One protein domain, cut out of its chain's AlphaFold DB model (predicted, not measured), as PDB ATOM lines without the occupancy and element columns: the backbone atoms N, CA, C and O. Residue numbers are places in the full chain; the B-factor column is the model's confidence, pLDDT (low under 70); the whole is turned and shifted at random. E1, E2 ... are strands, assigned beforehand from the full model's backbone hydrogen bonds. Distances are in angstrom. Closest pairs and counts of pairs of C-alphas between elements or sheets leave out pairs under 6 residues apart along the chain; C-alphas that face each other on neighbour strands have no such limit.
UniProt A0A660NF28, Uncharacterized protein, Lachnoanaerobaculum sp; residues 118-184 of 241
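AT A GLANCE: This is residues 118 to 184 of the 241 residues of an uncharacterized protein of Lachnoanaerobaculum sp (UniProt A0A660NF28). Two small antiparallel sheets spread as a V, the three-strand meander E1, E2, E3 making one arm and the hairpin E4 and E5 the other; they come together where E3 is near the beginning of E4. In the opening of the V, residues 118 and 119 and residues 182 to 184, at the two ends of the printed part, lie between the arms. The printed part has 67 residues with five named strands, E1 to E5 in chain order, and no named helix; the larger sheet has the order E1, E2, E3. The class is all strand, though under half of the residues, 29 of 67, are in named elements. The whole is compact, with a radius of gyration of the C-alphas of 11.6 A, and rounded, spanning 31 by 28 by 24 A.

IN THESE COORDINATES: In the larger sheet, E1 is residues 127 to 133, 18.6 A from first to last C-alpha, and begins with C-alpha 127 at (-93.539, 32.706, 77.197). E2 is residues 138 to 144, 19.8 A long, and E3 is residues 149 to 151, 6.8 A long. In the second sheet, E4 is residues 163 to 168, 16.6 A long, beginning with C-alpha 163 at (-86.231, 44.102, 75.287). E5 is residues 171 to 176, 16.4 A long, and ends with C-alpha 176 at (-82.130, 45.792, 73.550).

HOW THE PARTS SIT: E1, E2 and E3 form a meander, each strand the antiparallel neighbour of the one before, with E2 the inner strand and E1 and E3 the edge strands. E1 and E2 are a hairpin with 148 degrees between their directions; N 130 and O 140 are 2.9 A apart, within hydrogen-bond range. E2 and E3 are a hairpin at 139 degrees, with N 143 and O 150 within hydrogen-bond range at 2.8 A. The closest C-alphas of E3 and E4 are those of Phe 149 and Tyr 163, 5.0 A apart. E4 and E5 are an antiparallel hairpin at 147 degrees; N 166 and O 173 are within hydrogen-bond range at 2.9 A. Residues 175 to 176 of E5 also pair antiparallel with residues 180 to 181. E1 and E2 are each apart from E4 and E5, and E3 is apart from E5.

THE WHOLE: The two C-alphas farthest apart are those of Pro 157 and Gly 169, 34.1 A, while the first and last printed C-alphas, of Glu 118 and Lys 184, are 9.8 A apart. The printed part has no cut. The link from E3 to E4, 11 residues, is long; the links E1 to E2, E2 to E3 and E4 to E5 are tight. The mean pLDDT of the printed part is 88.5, and residues 155 to 161, in the long link, are under 70.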
ATOM      1  N   GLU A 118     -85.480  36.380  66.351       94.94
ATOM      2  CA  GLU A 118     -86.871  36.694  66.013       94.94
ATOM      3  C   GLU A 118     -87.816  36.311  67.157       94.94
ATOM      4  O   GLU A 118     -87.736  35.197  67.683       94.94
ATOM      5  N   LEU A 119     -88.725  37.219  67.514       93.06
ATOM      6  CA  LEU A 119     -89.795  36.993  68.488       93.06
ATOM      7  C   LEU A 119     -91.136  37.429  67.905       93.06
ATOM      8  O   LEU A 119     -91.225  38.400  67.159       93.06
ATOM      9  N   GLU A 120     -92.194  36.712  68.271       89.56
ATOM     10  CA  GLU A 120     -93.552  37.099  67.895       89.56
ATOM     11  C   GLU A 120     -94.095  38.077  68.936       89.56
ATOM     12  O   GLU A 120     -93.864  37.903  70.132       89.56
ATOM     13  N   ASN A 121     -94.878  39.072  68.519       84.50
ATOM     14  CA  ASN A 121     -95.641  39.871  69.477       84.50
ATOM     15  C   ASN A 121     -96.774  39.041  70.093       84.50
ATOM     16  O   ASN A 121     -97.748  38.689  69.422       84.50
ATOM     17  N   LEU A 122     -96.651  38.763  71.389       89.56
ATOM     18  CA  LEU A 122     -97.572  37.931  72.160       89.56
ATOM     19  C   LEU A 122     -98.256  38.749  73.261       89.56
ATOM     20  O   LEU A 122     -97.812  39.832  73.630       89.56
ATOM     21  N   ALA A 123     -99.362  38.225  73.792       93.44
ATOM     22  CA  ALA A 123    -100.038  38.850  74.925       93.44
ATOM     23  C   ALA A 123     -99.150  38.818  76.192       93.44
ATOM     24  O   ALA A 123     -98.414  37.842  76.377       93.44
ATOM     25  N   PRO A 124     -99.260  39.811  77.098       94.62
ATOM     26  CA  PRO A 124     -98.483  39.834  78.335       94.62
ATOM     27  C   PRO A 124     -98.612  38.536  79.150       94.62
ATOM     28  O   PRO A 124     -99.695  37.955  79.277       94.62
ATOM     29  N   GLY A 125     -97.493  38.071  79.705       93.31
ATOM     30  CA  GLY A 125     -97.362  36.832  80.475       93.31
ATOM     31  C   GLY A 125     -97.138  35.563  79.640       93.31
ATOM     32  O   GLY A 125     -96.853  34.503  80.214       93.31
ATOM     33  N   VAL A 126     -97.246  35.634  78.308       96.44
ATOM     34  CA  VAL A 126     -96.931  34.509  77.416       96.44
ATOM     35  C   VAL A 126     -95.413  34.337  77.306       96.44
ATOM     36  O   VAL A 126     -94.667  35.309  77.231       96.44
ATOM     37  N   ARG A 127     -94.956  33.079  77.309       95.94
ATOM     38  CA  ARG A 127     -93.539  32.706  77.197       95.94
ATOM     39  C   ARG A 127     -93.202  32.259  75.782       95.94
ATOM     40  O   ARG A 127     -93.944  31.460  75.210       95.94
ATOM     41  N   GLN A 128     -92.045  32.676  75.282       95.44
ATOM     42  CA  GLN A 128     -91.469  32.205  74.027       95.44
ATOM     43  C   GLN A 128     -90.014  31.785  74.248       95.44
ATOM     44  O   GLN A 128     -89.208  32.555  74.759       95.44
ATOM     45  N   THR A 129     -89.666  30.554  73.867       96.62
ATOM     46  CA  THR A 129     -88.278  30.071  73.898       96.62
ATOM     47  C   THR A 129     -87.694  30.121  72.497       96.62
ATOM     48  O   THR A 129     -88.188  29.443  71.593       96.62
ATOM     49  N   VAL A 130     -86.614  30.876  72.327       96.25
ATOM     50  CA  VAL A 130     -85.933  31.072  71.043       96.25
ATOM     51  C   VAL A 130     -84.462  30.706  71.140       96.25
ATOM     52  O   VAL A 130     -83.876  30.661  72.221       96.25
ATOM     53  N   SER A 131     -83.875  30.383  69.992       96.19
ATOM     54  CA  SER A 131     -82.437  30.157  69.897       96.19
ATOM     55  C   SER A 131     -81.694  31.484  69.914       96.19
ATOM     56  O   SER A 131     -82.137  32.421  69.253       96.19
ATOM     57  N   VAL A 132     -80.580  31.540  70.640       95.62
ATOM     58  CA  VAL A 132     -79.697  32.716  70.747       95.62
ATOM     59  C   VAL A 132     -78.250  32.413  70.345       95.62
ATOM     60  O   VAL A 132     -77.444  33.322  70.195       95.62
ATOM     61  N   ASP A 133     -77.929  31.142  70.100       97.69
ATOM     62  CA  ASP A 133     -76.703  30.705  69.430       97.69
ATOM     63  C   ASP A 133     -77.007  29.373  68.730       97.69
ATOM     64  O   ASP A 133     -77.064  28.315  69.366       97.69
ATOM     65  N   ASP A 134     -77.233  29.406  67.412       96.25
ATOM     66  CA  ASP A 134     -77.563  28.197  66.646       96.25
ATOM     67  C   ASP A 134     -76.332  27.275  66.506       96.25
ATOM     68  O   ASP A 134     -76.487  26.067  66.317       96.25
ATOM     69  N   LEU A 135     -75.108  27.806  66.642       96.06
ATOM     70  CA  LEU A 135     -73.868  27.023  66.575       96.06
ATOM     71  C   LEU A 135     -73.648  26.190  67.839       96.06
ATOM     72  O   LEU A 135     -73.109  25.083  67.765       96.06
ATOM     73  N   LYS A 136     -74.063  26.714  68.995       96.88
ATOM     74  CA  LYS A 136     -74.011  26.017  70.288       96.88
ATOM     75  C   LYS A 136     -75.337  25.372  70.686       96.88
ATOM     76  O   LYS A 136     -75.374  24.658  71.688       96.88
ATOM     77  N   ASN A 137     -76.400  25.583  69.904       95.62
ATOM     78  CA  ASN A 137     -77.772  25.194  70.237       95.62
ATOM     79  C   ASN A 137     -78.214  25.767  71.603       95.62
ATOM     80  O   ASN A 137     -78.862  25.088  72.405       95.62
ATOM     81  N   GLU A 138     -77.826  27.014  71.872       97.38
ATOM     82  CA  GLU A 138     -78.199  27.752  73.076       97.38
ATOM     83  C   GLU A 138     -79.562  28.415  72.885       97.38
ATOM     84  O   GLU A 138     -79.857  28.985  71.832       97.38
ATOM     85  N   LYS A 139     -80.408  28.342  73.914       96.81
ATOM     86  CA  LYS A 139     -81.764  28.889  73.890       96.81
ATOM     87  C   LYS A 139     -82.037  29.699  75.143       96.81
ATOM     88  O   LYS A 139     -81.572  29.337  76.222       96.81
ATOM     89  N   LYS A 140     -82.862  30.729  74.989       95.50
ATOM     90  CA  LYS A 140     -83.366  31.570  76.074       95.50
ATOM     91  C   LYS A 140     -84.884  31.646  76.016       95.50
ATOM     92  O   LYS A 140     -85.479  31.484  74.949       95.50
ATOM     93  N   THR A 141     -85.500  31.864  77.171       95.88
ATOM     94  CA  THR A 141     -86.942  32.081  77.284       95.88
ATOM     95  C   THR A 141     -87.190  33.546  77.581       95.88
ATOM     96  O   THR A 141     -86.610  34.087  78.514       95.88
ATOM     97  N   PHE A 142     -88.075  34.157  76.806       93.88
ATOM     98  CA  PHE A 142     -88.547  35.517  77.007       93.88
ATOM     99  C   PHE A 142     -90.019  35.487  77.410       93.88
ATOM    100  O   PHE A 142     -90.800  34.672  76.907       93.88
ATOM    101  N   VAL A 143     -90.396  36.359  78.338       93.50
ATOM    102  CA  VAL A 143     -91.774  36.555  78.790       93.50
ATOM    103  C   VAL A 143     -92.258  37.886  78.236       93.50
ATOM    104  O   VAL A 143     -91.636  38.912  78.489       93.50
ATOM    105  N   ALA A 144     -93.356  37.874  77.483       93.19
ATOM    106  CA  ALA A 144     -93.973  39.101  76.994       93.19
ATOM    107  C   ALA A 144     -94.508  39.934  78.170       93.19
ATOM    108  O   ALA A 144     -95.140  39.395  79.085       93.19
ATOM    109  N   THR A 145     -94.293  41.242  78.136       90.25
ATOM    110  CA  THR A 145     -94.793  42.221  79.110       90.25
ATOM    111  C   THR A 145     -95.714  43.226  78.414       90.25
ATOM    112  O   THR A 145     -96.026  43.070  77.234       90.25
ATOM    113  N   GLU A 146     -96.218  44.230  79.137       88.25
ATOM    114  CA  GLU A 146     -97.013  45.297  78.505       88.25
ATOM    115  C   GLU A 146     -96.177  46.153  77.540       88.25
ATOM    116  O   GLU A 146     -96.711  46.614  76.532       88.25
ATOM    117  N   ASP A 147     -94.875  46.294  77.808       84.38
ATOM    118  CA  ASP A 147     -93.976  47.209  77.094       84.38
ATOM    119  C   ASP A 147     -92.921  46.494  76.225       84.38
ATOM    120  O   ASP A 147     -92.101  47.150  75.585       84.38
ATOM    121  N   GLY A 148     -92.926  45.156  76.171       90.44
ATOM    122  CA  GLY A 148     -91.949  44.387  75.398       90.44
ATOM    123  C   GLY A 148     -91.742  42.973  75.932       90.44
ATOM    124  O   GLY A 148     -92.689  42.188  76.011       90.44
ATOM    125  N   PHE A 149     -90.497  42.635  76.269       91.69
ATOM    126  CA  PHE A 149     -90.099  41.315  76.751       91.69
ATOM    127  C   PHE A 149     -89.094  41.402  77.906       91.69
ATOM    128  O   PHE A 149     -88.266  42.308  77.973       91.69
ATOM    129  N   GLU A 150     -89.133  40.403  78.782       91.25
ATOM    130  CA  GLU A 150     -88.131  40.159  79.824       91.25
ATOM    131  C   GLU A 150     -87.504  38.773  79.631       91.25
ATOM    132  O   GLU A 150     -88.210  37.801  79.349       91.25
ATOM    133  N   GLU A 151     -86.185  38.654  79.801       91.94
ATOM    134  CA  GLU A 151     -85.509  37.353  79.794       91.94
ATOM    135  C   GLU A 151     -85.787  36.593  81.104       91.94
ATOM    136  O   GLU A 151     -85.501  37.066  82.207       91.94
ATOM    137  N   GLU A 152     -86.325  35.377  81.002       90.56
ATOM    138  CA  GLU A 152     -86.648  34.549  82.161       90.56
ATOM    139  C   GLU A 152     -85.371  34.151  82.917       90.56
ATOM    140  O   GLU A 152     -84.460  33.532  82.372       90.56
ATOM    141  N   GLY A 153     -85.331  34.468  84.213       85.69
ATOM    142  CA  GLY A 153     -84.192  34.163  85.083       85.69
ATOM    143  C   GLY A 153     -83.179  35.300  85.218       85.69
ATOM    144  O   GLY A 153     -82.303  35.208  86.080       85.69
ATOM    145  N   ILE A 154     -83.333  36.391  84.463       82.06
ATOM    146  CA  ILE A 154     -82.621  37.643  84.716       82.06
ATOM    147  C   ILE A 154     -83.488  38.512  85.629       82.06
ATOM    148  O   ILE A 154     -84.612  38.869  85.295       82.06
ATOM    149  N   GLN A 155     -82.971  38.837  86.815       69.06
ATOM    150  CA  GLN A 155     -83.547  39.890  87.646       69.06
ATOM    151  C   GLN A 155     -82.809  41.178  87.348       69.06
ATOM    152  O   GLN A 155     -81.650  41.331  87.737       69.06
ATOM    153  N   ASP A 156     -83.495  42.094  86.685       69.06
ATOM    154  CA  ASP A 156     -82.967  43.414  86.418       69.06
ATOM    155  C   ASP A 156     -83.683  44.477  87.260       69.06
ATOM    156  O   ASP A 156     -84.709  45.024  86.857       69.06
ATOM    157  N   PRO A 157     -83.156  44.791  88.453       65.75
ATOM    158  CA  PRO A 157     -83.757  45.788  89.328       65.75
ATOM    159  C   PRO A 157     -83.658  47.224  88.786       65.75
ATOM    160  O   PRO A 157     -84.227  48.123  89.406       65.75
ATOM    161  N   LEU A 158     -82.925  47.462  87.690       68.12
ATOM    162  CA  LEU A 158     -82.695  48.789  87.112       68.12
ATOM    163  C   LEU A 158     -83.377  48.997  85.747       68.12
ATOM    164  O   LEU A 158     -83.386  50.130  85.272       68.12
ATOM    165  N   GLY A 159     -83.960  47.959  85.139       63.59
ATOM    166  CA  GLY A 159     -84.617  48.037  83.823       63.59
ATOM    167  C   GLY A 159     -83.664  48.279  82.638       63.59
ATOM    168  O   GLY A 159     -84.106  48.694  81.567       63.59
ATOM    169  N   LEU A 160     -82.365  48.038  82.835       64.12
ATOM    170  CA  LEU A 160     -81.293  48.093  81.838       64.12
ATOM    171  C   LEU A 160     -81.373  46.990  80.760       64.12
ATOM    172  O   LEU A 160     -80.757  47.123  79.712       64.12
ATOM    173  N   PHE A 161     -82.125  45.917  80.992       66.94
ATOM    174  CA  PHE A 161     -82.363  44.797  80.080       66.94
ATOM    175  C   PHE A 161     -83.825  44.784  79.624       66.94
ATOM    176  O   PHE A 161     -84.505  43.758  79.677       66.94
ATOM    177  N   SER A 162     -84.331  45.949  79.215       76.69
ATOM    178  CA  SER A 162     -85.609  46.032  78.515       76.69
ATOM    179  C   SER A 162     -85.416  45.587  77.067       76.69
ATOM    180  O   SER A 162     -84.535  46.073  76.359       76.69
ATOM    181  N   TYR A 163     -86.235  44.627  76.644       90.19
ATOM    182  CA  TYR A 163     -86.231  44.102  75.287       90.19
ATOM    183  C   TYR A 163     -87.519  44.500  74.574       90.19
ATOM    184  O   TYR A 163     -88.603  44.433  75.155       90.19
ATOM    185  N   TRP A 164     -87.424  44.845  73.297       91.12
ATOM    186  CA  TRP A 164     -88.582  45.082  72.432       91.12
ATOM    187  C   TRP A 164     -88.333  44.487  71.054       91.12
ATOM    188  O   TRP A 164     -87.263  43.948  70.782       91.12
ATOM    189  N   THR A 165     -89.336  44.541  70.182       92.50
ATOM    190  CA  THR A 165     -89.179  44.067  68.811       92.50
ATOM    191  C   THR A 165     -89.422  45.168  67.796       92.50
ATOM    192  O   THR A 165     -90.294  46.020  67.974       92.50
ATOM    193  N   GLU A 166     -88.689  45.102  66.690       90.50
ATOM    194  CA  GLU A 166     -88.902  45.947  65.521       90.50
ATOM    195  C   GLU A 166     -89.121  45.096  64.276       90.50
ATOM    196  O   GLU A 166     -88.603  43.983  64.146       90.50
ATOM    197  N   LYS A 167     -89.943  45.615  63.362       90.19
ATOM    198  CA  LYS A 167     -90.349  44.907  62.150       90.19
ATOM    199  C   LYS A 167     -89.562  45.406  60.940       90.19
ATOM    200  O   LYS A 167     -89.617  46.594  60.631       90.19
ATOM    201  N   ASP A 168     -88.948  44.486  60.198       86.88
ATOM    202  CA  ASP A 168     -88.359  44.734  58.876       86.88
ATOM    203  C   ASP A 168     -88.906  43.721  57.864       86.88
ATOM    204  O   ASP A 168     -88.625  42.520  57.919       86.88
ATOM    205  N   GLY A 169     -89.743  44.206  56.945       85.06
ATOM    206  CA  GLY A 169     -90.458  43.349  56.007       85.06
ATOM    207  C   GLY A 169     -91.346  42.337  56.734       85.06
ATOM    208  O   GLY A 169     -92.302  42.717  57.409       85.06
ATOM    209  N   GLU A 170     -91.042  41.050  56.580       86.50
ATOM    210  CA  GLU A 170     -91.771  39.943  57.218       86.50
ATOM    211  C   GLU A 170     -91.142  39.485  58.544       86.50
ATOM    212  O   GLU A 170     -91.724  38.649  59.232       86.50
ATOM    213  N   HIS A 171     -89.985  40.033  58.919       90.06
ATOM    214  CA  HIS A 171     -89.255  39.642  60.120       90.06
ATOM    215  C   HIS A 171     -89.555  40.576  61.288       90.06
ATOM    216  O   HIS A 171     -89.752  41.781  61.104       90.06
ATOM    217  N   GLN A 172     -89.565  40.015  62.495       91.75
ATOM    218  CA  GLN A 172     -89.740  40.753  63.741       91.75
ATOM    219  C   GLN A 172     -88.577  40.429  64.681       91.75
ATOM    220  O   GLN A 172     -88.561  39.387  65.335       91.75
ATOM    221  N   PHE A 173     -87.578  41.308  64.699       94.00
ATOM    222  CA  PHE A 173     -86.328  41.090  65.417       94.00
ATOM    223  C   PHE A 173     -86.371  41.691  66.812       94.00
ATOM    224  O   PHE A 173     -87.010  42.716  67.031       94.00
ATOM    225  N   LEU A 174     -85.675  41.043  67.738       94.19
ATOM    226  CA  LEU A 174     -85.475  41.481  69.105       94.19
ATOM    227  C   LEU A 174     -84.357  42.523  69.179       94.19
ATOM    228  O   LEU A 174     -83.297  42.347  68.581       94.19
ATOM    229  N   TYR A 175     -84.597  43.560  69.966       91.81
ATOM    230  CA  TYR A 175     -83.675  44.647  70.258       91.81
ATOM    231  C   TYR A 175     -83.524  44.824  71.766       91.81
ATOM    232  O   TYR A 175     -84.413  44.438  72.536       91.81
ATOM    233  N   HIS A 176     -82.393  45.387  72.176       87.38
ATOM    234  CA  HIS A 176     -82.130  45.792  73.550       87.38
ATOM    235  C   HIS A 176     -81.351  47.114  73.600       87.38
ATOM    236  O   HIS A 176     -80.846  47.589  72.585       87.38
ATOM    237  N   ASP A 177     -81.275  47.704  74.794       76.62
ATOM    238  CA  ASP A 177     -80.516  48.932  75.079       76.62
ATOM    239  C   ASP A 177     -80.852  50.117  74.148       76.62
ATOM    240  O   ASP A 177     -81.990  50.587  74.146       76.62
ATOM    241  N   SER A 178     -79.889  50.630  73.377       70.88
ATOM    242  CA  SER A 178     -79.992  51.877  72.612       70.88
ATOM    243  C   SER A 178     -80.347  51.633  71.141       70.88
ATOM    244  O   SER A 178     -80.035  52.461  70.290       70.88
ATOM    245  N   HIS A 179     -81.147  50.590  70.885       77.38
ATOM    246  CA  HIS A 179     -81.541  50.042  69.572       77.38
ATOM    247  C   HIS A 179     -80.542  49.046  68.978       77.38
ATOM    248  O   HIS A 179     -80.448  48.901  67.755       77.38
ATOM    249  N   ASP A 180     -79.908  48.260  69.842       84.38
ATOM    250  CA  ASP A 180     -78.994  47.208  69.418       84.38
ATOM    251  C   ASP A 180     -79.791  45.949  69.115       84.38
ATOM    252  O   ASP A 180     -80.516  45.406  69.962       84.38
ATOM    253  N   ARG A 181     -79.694  45.476  67.871       90.69
ATOM    254  CA  ARG A 181     -80.352  44.233  67.476       90.69
ATOM    255  C   ARG A 181     -79.689  43.078  68.218       90.69
ATOM    256  O   ARG A 181     -78.479  42.884  68.133       90.69
ATOM    257  N   VAL A 182     -80.485  42.254  68.894       92.44
ATOM    258  CA  VAL A 182     -79.978  41.031  69.518       92.44
ATOM    259  C   VAL A 182     -79.652  40.032  68.414       92.44
ATOM    260  O   VAL A 182     -80.542  39.407  67.833       92.44
ATOM    261  N   ASP A 183     -78.362  39.866  68.152       94.19
ATOM    262  CA  ASP A 183     -77.854  38.972  67.124       94.19
ATOM    263  C   ASP A 183     -77.396  37.621  67.684       94.19
ATOM    264  O   ASP A 183     -76.789  37.516  68.750       94.19
ATOM    265  N   LYS A 184     -77.667  36.559  66.921       95.75
ATOM    266  CA  LYS A 184     -77.279  35.181  67.223       95.75
ATOM    267  C   LYS A 184     -76.347  34.599  66.157       95.75
ATOM    268  O   LYS A 184     -76.633  34.713  64.961       95.75
TER     269      LYS A 184